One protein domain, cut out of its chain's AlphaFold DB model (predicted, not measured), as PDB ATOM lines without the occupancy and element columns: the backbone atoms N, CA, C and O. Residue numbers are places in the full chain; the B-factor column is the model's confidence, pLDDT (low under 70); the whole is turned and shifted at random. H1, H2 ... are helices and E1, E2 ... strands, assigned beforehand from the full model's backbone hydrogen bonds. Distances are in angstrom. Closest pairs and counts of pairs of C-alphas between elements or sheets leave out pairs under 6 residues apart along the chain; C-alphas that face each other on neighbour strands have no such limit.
ATOM      1  N   LEU A   3      14.886 -87.160  53.539       96.25
ATOM      2  CA  LEU A   3      13.968 -86.759  52.478       96.25
ATOM      3  C   LEU A   3      14.448 -85.418  51.924       96.25
ATOM      4  O   LEU A   3      14.551 -84.437  52.657       96.25
ATOM      5  N   ASN A   4      14.737 -85.370  50.625       94.69
ATOM      6  CA  ASN A   4      15.178 -84.157  49.931       94.69
ATOM      7  C   ASN A   4      16.368 -83.454  50.616       94.69
ATOM      8  O   ASN A   4      16.372 -82.234  50.757       94.69
ATOM      9  N   GLY A   5      17.372 -84.224  51.043       93.31
ATOM     10  CA  GLY A   5      18.589 -83.704  51.677       93.31
ATOM     11  C   GLY A   5      18.455 -83.368  53.165       93.31
ATOM     12  O   GLY A   5      19.445 -82.980  53.779       93.31
ATOM     13  N   HIS A   6      17.276 -83.545  53.764       93.88
ATOM     14  CA  HIS A   6      17.037 -83.281  55.183       93.88
ATOM     15  C   HIS A   6      16.806 -84.580  55.949       93.88
ATOM     16  O   HIS A   6      16.080 -85.452  55.473       93.88
ATOM     17  N   GLU A   7      17.405 -84.717  57.133       94.44
ATOM     18  CA  GLU A   7      17.091 -85.824  58.038       94.44
ATOM     19  C   GLU A   7      15.607 -85.786  58.411       94.44
ATOM     20  O   GLU A   7      15.061 -84.736  58.743       94.44
ATOM     21  N   VAL A   8      14.946 -86.943  58.354       95.19
ATOM     22  CA  VAL A   8      13.518 -87.047  58.696       95.19
ATOM     23  C   VAL A   8      13.283 -87.223  60.198       95.19
ATOM     24  O   VAL A   8      12.156 -87.153  60.660       95.19
ATOM     25  N   SER A   9      14.333 -87.499  60.968       92.31
ATOM     26  CA  SER A   9      14.261 -87.756  62.404       92.31
ATOM     27  C   SER A   9      15.542 -87.268  63.061       92.31
ATOM     28  O   SER A   9      16.617 -87.455  62.502       92.31
ATOM     29  N   ASP A  10      15.408 -86.722  64.265       91.25
ATOM     30  CA  ASP A  10      16.504 -86.287  65.135       91.25
ATOM     31  C   ASP A  10      16.975 -87.379  66.118       91.25
ATOM     32  O   ASP A  10      17.881 -87.163  66.922       91.25
ATOM     33  N   GLY A  11      16.345 -88.558  66.075       95.19
ATOM     34  CA  GLY A  11      16.723 -89.716  66.879       95.19
ATOM     35  C   GLY A  11      18.063 -90.343  66.470       95.19
ATOM     36  O   GLY A  11      18.307 -90.609  65.292       95.19
ATOM     37  N   TYR A  12      18.890 -90.656  67.464       97.44
ATOM     38  CA  TYR A  12      20.157 -91.375  67.334       97.44
ATOM     39  C   TYR A  12      19.959 -92.888  67.466       97.44
ATOM     40  O   TYR A  12      19.036 -93.357  68.131       97.44
ATOM     41  N   MET A  13      20.865 -93.658  66.850       95.50
ATOM     42  CA  MET A  13      20.935 -95.125  66.958       95.50
ATOM     43  C   MET A  13      19.642 -95.871  66.596       95.50
ATOM     44  O   MET A  13      19.384 -96.973  67.077       95.50
ATOM     45  N   LEU A  14      18.826 -95.288  65.720       95.62
ATOM     46  CA  LEU A  14      17.589 -95.904  65.253       95.62
ATOM     47  C   LEU A  14      17.879 -97.185  64.443       95.62
ATOM     48  O   LEU A  14      18.817 -97.195  63.644       95.62
ATOM     49  N   PRO A  15      17.067 -98.249  64.591       95.69
ATOM     50  CA  PRO A  15      15.806 -98.312  65.338       95.69
ATOM     51  C   PRO A  15      15.948 -98.714  66.819       95.69
ATOM     52  O   PRO A  15      14.941 -99.041  67.441       95.69
ATOM     53  N   GLY A  16      17.164 -98.714  67.365       95.62
ATOM     54  CA  GLY A  16      17.471 -99.248  68.686       95.62
ATOM     55  C   GLY A  16      17.971-100.692  68.640       95.62
ATOM     56  O   GLY A  16      18.264-101.250  67.574       95.62
ATOM     57  N   TRP A  17      18.070-101.304  69.812       97.56
ATOM     58  CA  TRP A  17      18.559-102.653  70.042       97.56
ATOM     59  C   TRP A  17      17.447-103.528  70.611       97.56
ATOM     60  O   TRP A  17      16.893-103.235  71.664       97.56
ATOM     61  N   SER A  18      17.165-104.631  69.933       95.88
ATOM     62  CA  SER A  18      16.328-105.733  70.402       95.88
ATOM     63  C   SER A  18      17.013-107.063  70.085       95.88
ATOM     64  O   SER A  18      18.045-107.103  69.404       95.88
ATOM     65  N   ASP A  19      16.445-108.188  70.522       95.56
ATOM     66  CA  ASP A  19      16.800-109.460  69.894       95.56
ATOM     67  C   ASP A  19      16.205-109.508  68.478       95.56
ATOM     68  O   ASP A  19      15.053-109.892  68.283       95.56
ATOM     69  N   TYR A  20      16.992-109.130  67.466       95.44
ATOM     70  CA  TYR A  20      16.522-109.041  66.077       95.44
ATOM     71  C   TYR A  20      16.033-110.378  65.487       95.44
ATOM     72  O   TYR A  20      15.383-110.379  64.443       95.44
ATOM     73  N   LYS A  21      16.284-111.521  66.147       92.94
ATOM     74  CA  LYS A  21      15.695-112.825  65.772       92.94
ATOM     75  C   LYS A  21      14.260-113.009  66.276       92.94
ATOM     76  O   LYS A  21      13.576-113.949  65.872       92.94
ATOM     77  N   ARG A  22      13.809-112.134  67.171       94.25
ATOM     78  CA  ARG A  22      12.474-112.119  67.775       94.25
ATOM     79  C   ARG A  22      11.687-110.907  67.305       94.25
ATOM     80  O   ARG A  22      10.536-111.049  66.895       94.25
ATOM     81  N   ARG A  23      12.321-109.735  67.311       95.69
ATOM     82  CA  ARG A  23      11.660-108.465  67.044       95.69
ATOM     83  C   ARG A  23      12.608-107.446  66.446       95.69
ATOM     84  O   ARG A  23      13.746-107.330  66.884       95.69
ATOM     85  N   ALA A  24      12.105-106.638  65.523       97.19
ATOM     86  CA  ALA A  24      12.719-105.363  65.183       97.19
ATOM     87  C   ALA A  24      11.724-104.224  65.398       97.19
ATOM     88  O   ALA A  24      10.549-104.308  65.019       97.19
ATOM     89  N   TYR A  25      12.210-103.141  65.994       97.75
ATOM     90  CA  TYR A  25      11.435-101.920  66.103       97.75
ATOM     91  C   TYR A  25      11.479-101.118  64.797       97.75
ATOM     92  O   TYR A  25      12.445-101.188  64.035       97.75
ATOM     93  N   TYR A  26      10.435-100.336  64.536       97.12
ATOM     94  CA  TYR A  26      10.406 -99.335  63.475       97.12
ATOM     95  C   TYR A  26       9.999 -97.969  64.029       97.12
ATOM     96  O   TYR A  26       9.370 -97.859  65.083       97.12
ATOM     97  N   GLN A  27      10.355 -96.929  63.280       96.06
ATOM     98  CA  GLN A  27       9.985 -95.545  63.550       96.06
ATOM     99  C   GLN A  27       8.949 -95.097  62.520       96.06
ATOM    100  O   GLN A  27       9.065 -95.432  61.339       96.06
ATOM    101  N   ALA A  28       7.949 -94.341  62.965       95.00
ATOM    102  CA  ALA A  28       6.975 -93.693  62.098       95.00
ATOM    103  C   ALA A  28       7.133 -92.179  62.236       95.00
ATOM    104  O   ALA A  28       7.130 -91.655  63.346       95.00
ATOM    105  N   VAL A  29       7.287 -91.493  61.107       95.06
ATOM    106  CA  VAL A  29       7.499 -90.046  61.049       95.06
ATOM    107  C   VAL A  29       6.454 -89.446  60.121       95.06
ATOM    108  O   VAL A  29       6.216 -89.976  59.035       95.06
ATOM    109  N   ASP A  30       5.845 -88.341  60.544       95.69
ATOM    110  CA  ASP A  30       4.971 -87.545  59.690       95.69
ATOM    111  C   ASP A  30       5.805 -86.668  58.743       95.69
ATOM    112  O   ASP A  30       6.593 -85.829  59.179       95.69
ATOM    113  N   LEU A  31       5.633 -86.883  57.438       95.94
ATOM    114  CA  LEU A  31       6.327 -86.156  56.371       95.94
ATOM    115  C   LEU A  31       5.374 -85.286  55.541       95.94
ATOM    116  O   LEU A  31       5.760 -84.817  54.470       95.94
ATOM    117  N   THR A  32       4.139 -85.072  56.010       95.12
ATOM    118  CA  THR A  32       3.072 -84.401  55.249       95.12
ATOM    119  C   THR A  32       3.519 -83.046  54.701       95.12
ATOM    120  O   THR A  32       3.386 -82.792  53.506       95.12
ATOM    121  N   ASP A  33       4.146 -82.210  55.532       93.56
ATOM    122  CA  ASP A  33       4.581 -80.859  55.140       93.56
ATOM    123  C   ASP A  33       5.836 -80.837  54.246       93.56
ATOM    124  O   ASP A  33       6.181 -79.813  53.642       93.56
ATOM    125  N   GLN A  34       6.540 -81.966  54.157       92.31
ATOM    126  CA  GLN A  34       7.787 -82.117  53.405       92.31
ATOM    127  C   GLN A  34       7.538 -82.638  51.980       92.31
ATOM    128  O   GLN A  34       8.404 -82.498  51.109       92.31
ATOM    129  N   LEU A  35       6.355 -83.204  51.727       92.75
ATOM    130  CA  LEU A  35       5.930 -83.704  50.424       92.75
ATOM    131  C   LEU A  35       5.140 -82.639  49.654       92.75
ATOM    132  O   LEU A  35       4.210 -82.022  50.170       92.75
ATOM    133  N   LYS A  36       5.515 -82.408  48.394       90.06
ATOM    134  CA  LYS A  36       4.878 -81.433  47.495       90.06
ATOM    135  C   LYS A  36       4.732 -82.045  46.099       90.06
ATOM    136  O   LYS A  36       5.426 -83.002  45.779       90.06
ATOM    137  N   PRO A  37       3.867 -81.513  45.222       91.44
ATOM    138  CA  PRO A  37       3.845 -81.967  43.835       91.44
ATOM    139  C   PRO A  37       5.230 -81.810  43.184       91.44
ATOM    140  O   PRO A  37       5.767 -80.701  43.134       91.44
ATOM    141  N   GLY A  38       5.807 -82.907  42.688       92.06
ATOM    142  CA  GLY A  38       7.119 -82.910  42.039       92.06
ATOM    143  C   GLY A  38       7.959 -84.145  42.358       92.06
ATOM    144  O   GLY A  38       7.467 -85.140  42.881       92.06
ATOM    145  N   ASN A  39       9.247 -84.073  42.016       92.56
ATOM    146  CA  ASN A  39      10.196 -85.149  42.289       92.56
ATOM    147  C   ASN A  39      10.696 -85.067  43.734       92.56
ATOM    148  O   ASN A  39      11.123 -84.003  44.182       92.56
ATOM    149  N   HIS A  40      10.727 -86.213  44.404       94.12
ATOM    150  CA  HIS A  40      11.281 -86.383  45.743       94.12
ATOM    151  C   HIS A  40      12.423 -87.399  45.722       94.12
ATOM    152  O   HIS A  40      12.475 -88.270  44.853       94.12
ATOM    153  N   CYS A  41      13.342 -87.288  46.677       94.44
ATOM    154  CA  CYS A  41      14.404 -88.263  46.887       94.44
ATOM    155  C   CYS A  41      14.387 -88.722  48.343       94.44
ATOM    156  O   CYS A  41      14.456 -87.896  49.252       94.44
ATOM    157  N   LEU A  42      14.287 -90.035  48.544       95.62
ATOM    158  CA  LEU A  42      14.409 -90.685  49.843       95.62
ATOM    159  C   LEU A  42      15.754 -91.417  49.886       95.62
ATOM    160  O   LEU A  42      16.126 -92.088  48.923       95.62
ATOM    161  N   GLY A  43      16.481 -91.291  50.990       95.81
ATOM    162  CA  GLY A  43      17.795 -91.904  51.150       95.81
ATOM    163  C   GLY A  43      18.076 -92.308  52.590       95.81
ATOM    164  O   GLY A  43      17.600 -91.685  53.533       95.81
ATOM    165  N   ALA A  44      18.891 -93.339  52.795       96.81
ATOM    166  CA  ALA A  44      19.338 -93.728  54.127       96.81
ATOM    167  C   ALA A  44      20.832 -94.045  54.151       96.81
ATOM    168  O   ALA A  44      21.385 -94.561  53.186       96.81
ATOM    169  N   ILE A  45      21.447 -93.778  55.301       97.06
ATOM    170  CA  ILE A  45      22.745 -94.328  55.678       97.06
ATOM    171  C   ILE A  45      22.447 -95.521  56.588       97.06
ATOM    172  O   ILE A  45      21.643 -95.396  57.513       97.06
ATOM    173  N   VAL A  46      23.053 -96.671  56.300       97.19
ATOM    174  CA  VAL A  46      22.864 -97.915  57.057       97.19
ATOM    175  C   VAL A  46      24.227 -98.364  57.567       97.19
ATOM    176  O   VAL A  46      25.156 -98.525  56.778       97.19
ATOM    177  N   THR A  47      24.351 -98.556  58.878       96.94
ATOM    178  CA  THR A  47      25.592 -98.985  59.539       96.94
ATOM    179  C   THR A  47      25.379-100.301  60.287       96.94
ATOM    180  O   THR A  47      24.286-100.867  60.276       96.94
ATOM    181  N   GLU A  48      26.439-100.838  60.892       96.75
ATOM    182  CA  GLU A  48      26.400-102.145  61.550       96.75
ATOM    183  C   GLU A  48      25.547-102.165  62.829       96.75
ATOM    184  O   GLU A  48      24.871-103.165  63.088       96.75
ATOM    185  N   GLY A  49      25.564-101.075  63.608       97.31
ATOM    186  CA  GLY A  49      24.855-100.956  64.890       97.31
ATOM    187  C   GLY A  49      25.100-102.142  65.836       97.31
ATOM    188  O   GLY A  49      26.114-102.832  65.742       97.31
ATOM    189  N   TRP A  50      24.140-102.441  66.713       97.88
ATOM    190  CA  TRP A  50      24.172-103.666  67.529       97.88
ATOM    191  C   TRP A  50      23.915-104.948  66.719       97.88
ATOM    192  O   TRP A  50      24.196-106.046  67.192       97.88
ATOM    193  N   TYR A  51      23.383-104.832  65.496       97.31
ATOM    194  CA  TYR A  51      23.046-105.978  64.649       97.31
ATOM    195  C   TYR A  51      24.297-106.736  64.172       97.31
ATOM    196  O   TYR A  51      24.367-107.968  64.284       97.31
ATOM    197  N   ALA A  52      25.293-106.001  63.666       96.62
ATOM    198  CA  ALA A  52      26.526-106.553  63.100       96.62
ATOM    199  C   ALA A  52      27.817-106.030  63.762       96.62
ATOM    200  O   ALA A  52      28.873-106.645  63.594       96.62
ATOM    201  N   GLY A  53      27.749-104.933  64.525       97.88
ATOM    202  CA  GLY A  53      28.904-104.297  65.161       97.88
ATOM    203  C   GLY A  53      29.432-105.068  66.369       97.88
ATOM    204  O   GLY A  53      28.989-106.182  66.665       97.88
ATOM    205  N   TYR A  54      30.406-104.482  67.065       98.19
ATOM    206  CA  TYR A  54      30.886-105.011  68.336       98.19
ATOM    207  C   TYR A  54      29.804-104.885  69.411       98.19
ATOM    208  O   TYR A  54      29.203-103.826  69.579       98.19
ATOM    209  N   VAL A  55      29.578-105.962  70.168       97.06
ATOM    210  CA  VAL A  55      28.561-105.983  71.230       97.06
ATOM    211  C   VAL A  55      29.163-106.435  72.554       97.06
ATOM    212  O   VAL A  55      29.730-107.528  72.667       97.06
ATOM    213  N   GLY A  56      29.007-105.569  73.553       95.94
ATOM    214  CA  GLY A  56      29.504-105.727  74.911       95.94
ATOM    215  C   GLY A  56      30.905-106.307  75.012       95.94
ATOM    216  O   GLY A  56      31.796-105.986  74.225       95.94
ATOM    217  N   TYR A  57      31.098-107.192  75.986       96.25
ATOM    218  CA  TYR A  57      32.405-107.783  76.267       96.25
ATOM    219  C   TYR A  57      32.757-108.923  75.300       96.25
ATOM    220  O   TYR A  57      33.720-109.657  75.528       96.25
ATOM    221  N   GLY A  58      32.010-109.088  74.199       96.75
ATOM    222  CA  GLY A  58      32.168-110.204  73.272       96.75
ATOM    223  C   GLY A  58      33.582-110.316  72.705       96.75
ATOM    224  O   GLY A  58      34.146-111.407  72.683       96.75
ATOM    225  N   LEU A  59      34.205-109.196  72.330       97.38
ATOM    226  CA  LEU A  59      35.594-109.198  71.855       97.38
ATOM    227  C   LEU A  59      36.587-109.557  72.973       97.38
ATOM    228  O   LEU A  59      37.572-110.251  72.724       97.38
ATOM    229  N   LEU A  60      36.334-109.104  74.203       97.50
ATOM    230  CA  LEU A  60      37.206-109.349  75.353       97.50
ATOM    231  C   LEU A  60      37.318-110.842  75.679       97.50
ATOM    232  O   LEU A  60      38.418-111.323  75.950       97.50
ATOM    233  N   VAL A  61      36.198-111.567  75.625       95.88
ATOM    234  CA  VAL A  61      36.129-113.000  75.972       95.88
ATOM    235  C   VAL A  61      36.136-113.926  74.748       95.88
ATOM    236  O   VAL A  61      36.109-115.149  74.887       95.88
ATOM    237  N   GLY A  62      36.182-113.358  73.540       96.12
ATOM    238  CA  GLY A  62      36.175-114.105  72.285       96.12
ATOM    239  C   GLY A  62      34.842-114.793  71.991       96.12
ATOM    240  O   GLY A  62      34.846-115.913  71.475       96.12
ATOM    241  N   TYR A  63      33.723-114.152  72.331       95.31
ATOM    242  CA  TYR A  63      32.384-114.592  71.945       95.31
ATOM    243  C   TYR A  63      32.023-114.131  70.534       95.31
ATOM    244  O   TYR A  63      32.645-113.235  69.963       95.31
ATOM    245  N   GLY A  64      30.998-114.758  69.965       94.12
ATOM    246  CA  GLY A  64      30.527-114.445  68.624       94.12
ATOM    247  C   GLY A  64      31.174-115.313  67.539       94.12
ATOM    248  O   GLY A  64      32.019-116.178  67.816       94.12
ATOM    249  N   PRO A  65      30.796-115.099  66.271       94.56
ATOM    250  CA  PRO A  65      31.353-115.804  65.131       94.56
ATOM    251  C   PRO A  65      32.857-115.570  65.032       94.56
ATOM    252  O   PRO A  65      33.322-114.429  65.095       94.56
ATOM    253  N   TYR A  66      33.621-116.651  64.894       95.00
ATOM    254  CA  TYR A  66      35.081-116.635  64.786       95.00
ATOM    255  C   TYR A  66      35.793-115.870  65.917       95.00
ATOM    256  O   TYR A  66      36.886-115.352  65.708       95.00
ATOM    257  N   ARG A  67      35.184-115.807  67.115       95.50
ATOM    258  CA  ARG A  67      35.702-115.074  68.289       95.50
ATOM    259  C   ARG A  67      35.863-113.567  68.049       95.50
ATOM    260  O   ARG A  67      36.744-112.936  68.625       95.50
ATOM    261  N   SER A  68      35.039-113.005  67.168       95.94
ATOM    262  CA  SER A  68      35.169-111.614  66.723       95.94
ATOM    263  C   SER A  68      34.548-110.586  67.667       95.94
ATOM    264  O   SER A  68      34.898-109.416  67.569       95.94
ATOM    265  N   GLY A  69      33.614-110.976  68.538       96.31
ATOM    266  CA  GLY A  69      32.781-110.032  69.285       96.31
ATOM    267  C   GLY A  69      31.784-109.248  68.425       96.31
ATOM    268  O   GLY A  69      31.233-108.273  68.925       96.31
ATOM    269  N   LYS A  70      31.573-109.649  67.162       96.25
ATOM    270  CA  LYS A  70      30.684-109.002  66.182       96.25
ATOM    271  C   LYS A  70      29.595-109.949  65.679       96.25
ATOM    272  O   LYS A  70      29.644-111.138  65.969       96.25
ATOM    273  N   ASN A  71      28.675-109.459  64.842       95.25
ATOM    274  CA  ASN A  71      27.765-110.289  64.032       95.25
ATOM    275  C   ASN A  71      26.911-111.294  64.832       95.25
ATOM    276  O   ASN A  71      26.708-112.427  64.393       95.25
ATOM    277  N   PHE A  72      26.423-110.907  66.015       94.38
ATOM    278  CA  PHE A  72      25.572-111.779  66.835       94.38
ATOM    279  C   PHE A  72      24.213-112.067  66.174       94.38
ATOM    280  O   PHE A  72      23.650-113.148  66.356       94.38
ATOM    281  N   TYR A  73      23.707-111.138  65.359       94.06
ATOM    282  CA  TYR A  73      22.396-111.259  64.715       94.06
ATOM    283  C   TYR A  73      22.485-111.508  63.213       94.06
ATOM    284  O   TYR A  73      21.709-112.293  62.674       94.06
ATOM    285  N   GLY A  74      23.470-110.904  62.553       92.88
ATOM    286  CA  GLY A  74      23.782-111.148  61.153       92.88
ATOM    287  C   GLY A  74      25.003-110.353  60.712       92.88
ATOM    288  O   GLY A  74      25.554-109.564  61.473       92.88
ATOM    289  N   LYS A  75      25.448-110.586  59.474       91.25
ATOM    290  CA  LYS A  75      26.675-109.972  58.927       91.25
ATOM    291  C   LYS A  75      26.440-108.730  58.065       91.25
ATOM    292  O   LYS A  75      27.365-107.971  57.806       91.25
ATOM    293  N   THR A  76      25.234-108.585  57.522       91.19
ATOM    294  CA  THR A  76      24.902-107.532  56.557       91.19
ATOM    295  C   THR A  76      23.703-106.762  57.083       91.19
ATOM    296  O   THR A  76      22.614-107.340  57.137       91.19
ATOM    297  N   PRO A  77      23.890-105.497  57.491       93.25
ATOM    298  CA  PRO A  77      22.790-104.605  57.824       93.25
ATOM    299  C   PRO A  77      21.808-104.485  56.659       93.25
ATOM    300  O   PRO A  77      22.197-104.575  55.493       93.25
ATOM    301  N   ALA A  78      20.535-104.277  56.976       94.50
ATOM    302  CA  ALA A  78      19.469-104.162  55.992       94.50
ATOM    303  C   ALA A  78      18.581-102.958  56.309       94.50
ATOM    304  O   ALA A  78      18.426-102.573  57.467       94.50
ATOM    305  N   LEU A  79      17.978-102.386  55.270       96.44
ATOM    306  CA  LEU A  79      16.994-101.318  55.387       96.44
ATOM    307  C   LEU A  79      15.615-101.850  55.012       96.44
ATOM    308  O   LEU A  79      15.449-102.471  53.962       96.44
ATOM    309  N   ARG A  80      14.621-101.529  55.838       96.06
ATOM    310  CA  ARG A  80      13.203-101.647  55.502       96.06
ATOM    311  C   ARG A  80      12.575-100.274  55.675       96.06
ATOM    312  O   ARG A  80      12.637 -99.708  56.762       96.06
ATOM    313  N   SER A  81      12.003 -99.733  54.606       96.88
ATOM    314  CA  SER A  81      11.311 -98.444  54.635       96.88
ATOM    315  C   SER A  81      10.054 -98.510  53.786       96.88
ATOM    316  O   SER A  81      10.027 -99.205  52.770       96.88
ATOM    317  N   GLN A  82       9.034 -97.773  54.213       96.94
ATOM    318  CA  GLN A  82       7.769 -97.621  53.512       96.94
ATOM    319  C   GLN A  82       7.244 -96.202  53.740       96.94
ATOM    320  O   GLN A  82       7.044 -95.788  54.881       96.94
ATOM    321  N   LEU A  83       7.017 -95.470  52.655       97.19
ATOM    322  CA  LEU A  83       6.338 -94.184  52.644       97.19
ATOM    323  C   LEU A  83       4.898 -94.401  52.182       97.19
ATOM    324  O   LEU A  83       4.676 -94.893  51.078       97.19
ATOM    325  N   ASN A  84       3.938 -94.025  53.023       97.06
ATOM    326  CA  ASN A  84       2.516 -94.048  52.695       97.06
ATOM    327  C   ASN A  84       2.051 -92.621  52.405       97.06
ATOM    328  O   ASN A  84       2.172 -91.754  53.269       97.06
ATOM    329  N   ILE A  85       1.500 -92.389  51.218       96.94
ATOM    330  CA  ILE A  85       0.955 -91.095  50.802       96.94
ATOM    331  C   ILE A  85      -0.558 -91.246  50.681       96.94
ATOM    332  O   ILE A  85      -1.030 -92.099  49.934       96.94
ATOM    333  N   LEU A  86      -1.312 -90.423  51.413       97.00
ATOM    334  CA  LEU A  86      -2.760 -90.282  51.263       97.00
ATOM    335  C   LEU A  86      -3.045 -88.968  50.533       97.00
ATOM    336  O   LEU A  86      -2.745 -87.888  51.042       97.00
ATOM    337  N   TYR A  87      -3.625 -89.066  49.344       95.81
ATOM    338  CA  TYR A  87      -3.981 -87.913  48.529       95.81
ATOM    339  C   TYR A  87      -5.323 -87.305  48.960       95.81
ATOM    340  O   TYR A  87      -6.157 -87.946  49.599       95.81
ATOM    341  N   GLN A  88      -5.554 -86.045  48.577       95.19
ATOM    342  CA  GLN A  88      -6.780 -85.308  48.917       95.19
ATOM    343  C   GLN A  88      -8.057 -85.933  48.333       95.19
ATOM    344  O   GLN A  88      -9.140 -85.718  48.873       95.19
ATOM    345  N   ASP A  89      -7.943 -86.697  47.244       97.00
ATOM    346  CA  ASP A  89      -9.051 -87.430  46.621       97.00
ATOM    347  C   ASP A  89      -9.344 -88.785  47.298       97.00
ATOM    348  O   ASP A  89     -10.256 -89.500  46.883       97.00
ATOM    349  N   GLY A  90      -8.591 -89.131  48.349       97.19
ATOM    350  CA  GLY A  90      -8.711 -90.379  49.098       97.19
ATOM    351  C   GLY A  90      -7.917 -91.551  48.518       97.19
ATOM    352  O   GLY A  90      -7.957 -92.639  49.095       97.19
ATOM    353  N   THR A  91      -7.196 -91.369  47.407       97.75
ATOM    354  CA  THR A  91      -6.305 -92.405  46.866       97.75
ATOM    355  C   THR A  91      -5.015 -92.516  47.680       97.75
ATOM    356  O   THR A  91      -4.618 -91.588  48.387       97.75
ATOM    357  N   THR A  92      -4.351 -93.670  47.595       97.44
ATOM    358  CA  THR A  92      -3.109 -93.938  48.328       97.44
ATOM    359  C   THR A  92      -1.998 -94.421  47.415       97.44
ATOM    360  O   THR A  92      -2.242 -95.242  46.529       97.44
ATOM    361  N   GLU A  93      -0.773 -94.010  47.713       96.25
ATOM    362  CA  GLU A  93       0.447 -94.537  47.107       96.25
ATOM    363  C   GLU A  93       1.395 -95.051  48.193       96.25
ATOM    364  O   GLU A  93       1.493 -94.476  49.278       96.25
ATOM    365  N   ILE A  94       2.076 -96.159  47.897       97.19
ATOM    366  CA  ILE A  94       3.047 -96.783  48.791       97.19
ATOM    367  C   ILE A  94       4.374 -96.901  48.048       97.19
ATOM    368  O   ILE A  94       4.458 -97.589  47.032       97.19
ATOM    369  N   ILE A  95       5.409 -96.261  48.588       96.50
ATOM    370  CA  ILE A  95       6.783 -96.339  48.081       96.50
ATOM    371  C   ILE A  95       7.619 -97.085  49.118       96.50
ATOM    372  O   ILE A  95       7.824 -96.589  50.226       96.50
ATOM    373  N   SER A  96       8.114 -98.270  48.767       97.06
ATOM    374  CA  SER A  96       8.846 -99.149  49.687       97.06
ATOM    375  C   SER A  96      10.257 -99.464  49.195       97.06
ATOM    376  O   SER A  96      10.604 -99.230  48.039       97.06
ATOM    377  N   THR A  97      11.092-100.001  50.084       96.75
ATOM    378  CA  THR A  97      12.395-100.578  49.716       96.75
ATOM    379  C   THR A  97      12.231-101.794  48.809       96.75
ATOM    380  O   THR A  97      11.558-102.753  49.189       96.75
ATOM    381  N   ASP A  98      12.892-101.773  47.655       94.88
ATOM    382  CA  ASP A  98      12.929-102.852  46.665       94.88
ATOM    383  C   ASP A  98      14.242-102.811  45.844       94.88
ATOM    384  O   ASP A  98      15.206-102.143  46.220       94.88
ATOM    385  N   THR A  99      14.302-103.532  44.721       94.31
ATOM    386  CA  THR A  99      15.484-103.574  43.839       94.31
ATOM    387  C   THR A  99      15.653-102.348  42.934       94.31
ATOM    388  O   THR A  99      16.649-102.271  42.218       94.31
ATOM    389  N   ALA A 100      14.697-101.411  42.909       93.81
ATOM    390  CA  ALA A 100      14.838-100.144  42.188       93.81
ATOM    391  C   ALA A 100      15.695 -99.133  42.969       93.81
ATOM    392  O   ALA A 100      16.232 -98.191  42.384       93.81
ATOM    393  N   TRP A 101      15.863 -99.346  44.278       95.56
ATOM    394  CA  TRP A 101      16.798 -98.582  45.093       95.56
ATOM    395  C   TRP A 101      18.238 -98.773  44.620       95.56
ATOM    396  O   TRP A 101      18.621 -99.820  44.095       95.56
ATOM    397  N   GLN A 102      19.058 -97.755  44.859       94.62
ATOM    398  CA  GLN A 102      20.492 -97.799  44.613       94.62
ATOM    399  C   GLN A 102      21.258 -97.748  45.936       94.62
ATOM    400  O   GLN A 102      20.813 -97.134  46.903       94.62
ATOM    401  N   VAL A 148      20.411-104.916  46.596       93.38
ATOM    402  CA  VAL A 148      20.136-106.356  46.640       93.38
ATOM    403  C   VAL A 148      19.155-106.615  47.774       93.38
ATOM    404  O   VAL A 148      19.296-106.052  48.860       93.38
ATOM    405  N   LEU A 149      18.159-107.474  47.543       94.44
ATOM    406  CA  LEU A 149      17.222-107.847  48.601       94.44
ATOM    407  C   LEU A 149      17.972-108.576  49.719       94.44
ATOM    408  O   LEU A 149      18.717-109.516  49.453       94.44
ATOM    409  N   ALA A 150      17.728-108.204  50.979       92.75
ATOM    410  CA  ALA A 150      18.407-108.818  52.122       92.75
ATOM    411  C   ALA A 150      18.224-110.347  52.164       92.75
ATOM    412  O   ALA A 150      19.173-111.072  52.444       92.75
ATOM    413  N   ALA A 151      17.050-110.852  51.770       88.31
ATOM    414  CA  ALA A 151      16.762-112.285  51.661       88.31
ATOM    415  C   ALA A 151      17.598-113.026  50.592       88.31
ATOM    416  O   ALA A 151      17.678-114.252  50.616       88.31
ATOM    417  N   GLN A 152      18.216-112.307  49.649       89.50
ATOM    418  CA  GLN A 152      19.123-112.872  48.644       89.50
ATOM    419  C   GLN A 152      20.578-112.922  49.127       89.50
ATOM    420  O   GLN A 152      21.408-113.570  48.484       89.50
ATOM    421  N   ASN A 153      20.904-112.296  50.265       82.12
ATOM    422  CA  ASN A 153      22.179-112.521  50.936       82.12
ATOM    423  C   ASN A 153      22.158-113.933  51.529       82.12
ATOM    424  O   ASN A 153      21.662-114.152  52.632       82.12
ATOM    425  N   GLY A 154      22.655-114.888  50.738       73.88
ATOM    426  CA  GLY A 154      22.550-116.319  51.005       73.88
ATOM    427  C   GLY A 154      23.119-116.773  52.352       73.88
ATOM    428  O   GLY A 154      23.814-116.034  53.056       73.88
ATOM    429  N   SER A 155      22.825-118.037  52.672       83.81
ATOM    430  CA  SER A 155      23.336-118.736  53.853       83.81
ATOM    431  C   SER A 155      24.851-118.558  53.988       83.81
ATOM    432  O   SER A 155      25.606-118.606  53.012       83.81
ATOM    433  N   LEU A 156      25.279-118.307  55.223       88.56
ATOM    434  CA  LEU A 156      26.683-118.238  55.583       88.56
ATOM    435  C   LEU A 156      26.867-118.994  56.900       88.56
ATOM    436  O   LEU A 156      26.671-118.392  57.961       88.56
ATOM    437  N   PRO A 157      27.247-120.278  56.846       92.56
ATOM    438  CA  PRO A 157      27.565-121.024  58.045       92.56
ATOM    439  C   PRO A 157      28.818-120.437  58.698       92.56
ATOM    440  O   PRO A 157      29.805-120.123  58.025       92.56
ATOM    441  N   ALA A 158      28.791-120.301  60.019       94.00
ATOM    442  CA  ALA A 158      29.914-119.799  60.794       94.00
ATOM    443  C   ALA A 158      30.104-120.574  62.098       94.00
ATOM    444  O   ALA A 158      29.149-121.013  62.739       94.00
ATOM    445  N   LYS A 159      31.368-120.678  62.523       95.81
ATOM    446  CA  LYS A 159      31.720-121.146  63.866       95.81
ATOM    447  C   LYS A 159      31.447-120.035  64.862       95.81
ATOM    448  O   LYS A 159      32.043-118.967  64.755       95.81
ATOM    449  N   TYR A 160      30.600-120.303  65.836       94.38
ATOM    450  CA  TYR A 160      30.260-119.407  66.925       94.38
ATOM    451  C   TYR A 160      30.844-119.922  68.237       94.38
ATOM    452  O   TYR A 160      30.862-121.131  68.469       94.38
ATOM    453  N   PHE A 161      31.299-119.002  69.087       94.00
ATOM    454  CA  PHE A 161      31.903-119.307  70.380       94.00
ATOM    455  C   PHE A 161      31.169-118.558  71.499       94.00
ATOM    456  O   PHE A 161      30.906-117.362  71.371       94.00
ATOM    457  N   ASP A 162      30.857-119.253  72.591       90.69
ATOM    458  CA  ASP A 162      30.346-118.692  73.851       90.69
ATOM    459  C   ASP A 162      30.857-119.497  75.065       90.69
ATOM    460  O   ASP A 162      31.792-120.294  74.947       90.69
ATOM    461  N   SER A 163      30.270-119.273  76.247       85.62
ATOM    462  CA  SER A 163      30.556-120.031  77.473       85.62
ATOM    463  C   SER A 163      30.213-121.520  77.378       85.62
ATOM    464  O   SER A 163      30.776-122.307  78.135       85.62
ATOM    465  N   LEU A 164      29.312-121.916  76.474       85.25
ATOM    466  CA  LEU A 164      28.871-123.299  76.286       85.25
ATOM    467  C   LEU A 164      29.745-124.054  75.274       85.25
ATOM    468  O   LEU A 164      29.689-125.283  75.211       85.25
ATOM    469  N   GLY A 165      30.576-123.343  74.509       87.81
ATOM    470  CA  GLY A 165      31.590-123.917  73.630       87.81
ATOM    471  C   GLY A 165      31.495-123.430  72.187       87.81
ATOM    472  O   GLY A 165      31.095-122.301  71.908       87.81
ATOM    473  N   GLU A 166      31.936-124.277  71.256       93.31
ATOM    474  CA  GLU A 166      31.845-124.025  69.814       93.31
ATOM    475  C   GLU A 166      30.541-124.614  69.257       93.31
ATOM    476  O   GLU A 166      30.226-125.779  69.508       93.31
ATOM    477  N   LYS A 167      29.812-123.841  68.446       92.00
ATOM    478  CA  LYS A 167      28.631-124.305  67.698       92.00
ATOM    479  C   LYS A 167      28.615-123.755  66.271       92.00
ATOM    480  O   LYS A 167      29.262-122.753  65.980       92.00
ATOM    481  N   GLN A 168      27.887-124.413  65.372       94.06
ATOM    482  CA  GLN A 168      27.619-123.884  64.030       94.06
ATOM    483  C   GLN A 168      26.366-123.012  64.062       94.06
ATOM    484  O   GLN A 168      25.376-123.379  64.696       94.06
ATOM    485  N   ILE A 169      26.408-121.874  63.375       91.62
ATOM    486  CA  ILE A 169      25.263-120.973  63.206       91.62
ATOM    487  C   ILE A 169      25.133-120.528  61.752       91.62
ATOM    488  O   ILE A 169      26.100-120.584  60.997       91.62
ATOM    489  N   GLU A 170      23.966-119.993  61.404       91.44
ATOM    490  CA  GLU A 170      23.708-119.331  60.126       91.44
ATOM    491  C   GLU A 170      23.727-117.806  60.290       91.44
ATOM    492  O   GLU A 170      22.919-117.257  61.039       91.44
ATOM    493  N   LEU A 171      24.632-117.123  59.576       90.62
ATOM    494  CA  LEU A 171      24.755-115.652  59.541       90.62
ATOM    495  C   LEU A 171      24.013-114.994  58.367       90.62
ATOM    496  O   LEU A 171      24.175-113.792  58.125       90.62
ATOM    497  N   GLY A 172      23.253-115.779  57.600       89.81
ATOM    498  CA  GLY A 172      22.346-115.246  56.585       89.81
ATOM    499  C   GLY A 172      21.301-114.328  57.218       89.81
ATOM    500  O   GLY A 172      20.975-114.469  58.398       89.81
ATOM    501  N   PHE A 173      20.784-113.379  56.439       91.44
ATOM    502  CA  PHE A 173      19.726-112.491  56.915       91.44
ATOM    503  C   PHE A 173      18.486-113.301  57.320       91.44
ATOM    504  O   PHE A 173      18.062-114.204  56.596       91.44
ATOM    505  N   GLN A 174      17.898-112.951  58.462       89.69
ATOM    506  CA  GLN A 174      16.630-113.497  58.934       89.69
ATOM    507  C   GLN A 174      15.667-112.328  59.126       89.69
ATOM    508  O   GLN A 174      15.998-111.378  59.832       89.69
ATOM    509  N   ASP A 175      14.501-112.382  58.474       91.31
ATOM    510  CA  ASP A 175      13.472-111.357  58.673       91.31
ATOM    511  C   ASP A 175      12.924-111.499  60.105       91.31
ATOM    512  O   ASP A 175      12.518-112.609  60.477       91.31
ATOM    513  N   PRO A 176      12.934-110.436  60.930       93.62
ATOM    514  CA  PRO A 176      12.363-110.480  62.271       93.62
ATOM    515  C   PRO A 176      10.884-110.896  62.201       93.62
ATOM    516  O   PRO A 176      10.116-110.301  61.440       93.62
ATOM    517  N   PRO A 177      10.439-111.879  63.006       95.25
ATOM    518  CA  PRO A 177       9.060-112.362  62.945       95.25
ATOM    519  C   PRO A 177       8.054-111.339  63.489       95.25
ATOM    520  O   PRO A 177       6.865-111.428  63.186       95.25
ATOM    521  N   VAL A 178       8.520-110.367  64.280       96.44
ATOM    522  CA  VAL A 178       7.709-109.275  64.820       96.44
ATOM    523  C   VAL A 178       8.309-107.930  64.419       96.44
ATOM    524  O   VAL A 178       9.464-107.634  64.721       96.44
ATOM    525  N   MET A 179       7.491-107.090  63.786       96.69
ATOM    526  CA  MET A 179       7.768-105.668  63.583       96.69
ATOM    527  C   MET A 179       6.884-104.861  64.535       96.69
ATOM    528  O   MET A 179       5.663-105.021  64.514       96.69
ATOM    529  N   GLN A 180       7.470-103.981  65.346       96.88
ATOM    530  CA  GLN A 180       6.722-103.165  66.313       96.88
ATOM    531  C   GLN A 180       7.132-101.695  66.227       96.88
ATOM    532  O   GLN A 180       8.301-101.390  66.030       96.88
ATOM    533  N   ALA A 181       6.187-100.773  66.409       97.06
ATOM    534  CA  ALA A 181       6.535 -99.370  66.606       97.06
ATOM    535  C   ALA A 181       7.373 -99.231  67.886       97.06
ATOM    536  O   ALA A 181       7.024 -99.818  68.913       97.06
ATOM    537  N   TYR A 182       8.470 -98.482  67.827       97.12
ATOM    538  CA  TYR A 182       9.343 -98.281  68.981       97.12
ATOM    539  C   TYR A 182       8.566 -97.622  70.141       97.12
ATOM    540  O   TYR A 182       8.005 -96.543  69.947       97.12
ATOM    541  N   PRO A 183       8.476 -98.257  71.327       95.62
ATOM    542  CA  PRO A 183       7.543 -97.813  72.362       95.62
ATOM    543  C   PRO A 183       8.130 -96.792  73.349       95.62
ATOM    544  O   PRO A 183       7.381 -96.267  74.169       95.62
ATOM    545  N   ALA A 184       9.437 -96.513  73.299       96.69
ATOM    546  CA  ALA A 184      10.117 -95.584  74.206       96.69
ATOM    547  C   ALA A 184      10.416 -94.223  73.544       96.69
ATOM    548  O   ALA A 184      10.436 -94.125  72.317       96.69
TER     549      ALA A 184
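Overview. This is residues 3 to 102 and 148 to 184 of the 448 residues of the protein "Alpha-L-rhamnosidase" of Planctomycetaceae bacterium (UniProt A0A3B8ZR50). With little regular structure, the domain is a loose rod mostly of loops, with hairpin E2 and E3 toward one end, hairpin E4 and E5 at the other, and the small parallel pair E1 and E6 between them. The 137 printed residues, mixed in class, include 38 in named elements: E1 H1 H2 E2 E3 E4 E5 E6. The radius of gyration of the C-alphas is 18.2 A, the spans 61 by 30 by 26 A.

Arrangement. E1, residues 23 to 26, is parallel to E6, residues 178 to 181; N 24 and O 178 are within hydrogen-bond range, 2.9 A. H1, residues 49 to 52, and H2, residues 58 to 61, are apart; both are too short for an O i to N i+4 pair. E2, residues 82 to 86, forms an antiparallel hairpin with E3, residues 92 to 96; N 83 and O 95 are 2.8 A apart. E4, residues 157 to 162, does likewise with E5, residues 165 to 170; N 160 and O 167 are 2.8 A apart.

Along the chain. C-alpha 23 begins E1 at (11.660, -108.465, 67.044); C-alpha 181 ends E6 at (6.535, -99.370, 66.606). E4 is 16.2 A long.

Size, cuts and confidence. Residues 103 to 147 are cut out, C-alphas 102 and 148 being 8.8 A apart. Links E1 to H1 and H2 to E2 are long. No printed residue is under 70 in pLDDT.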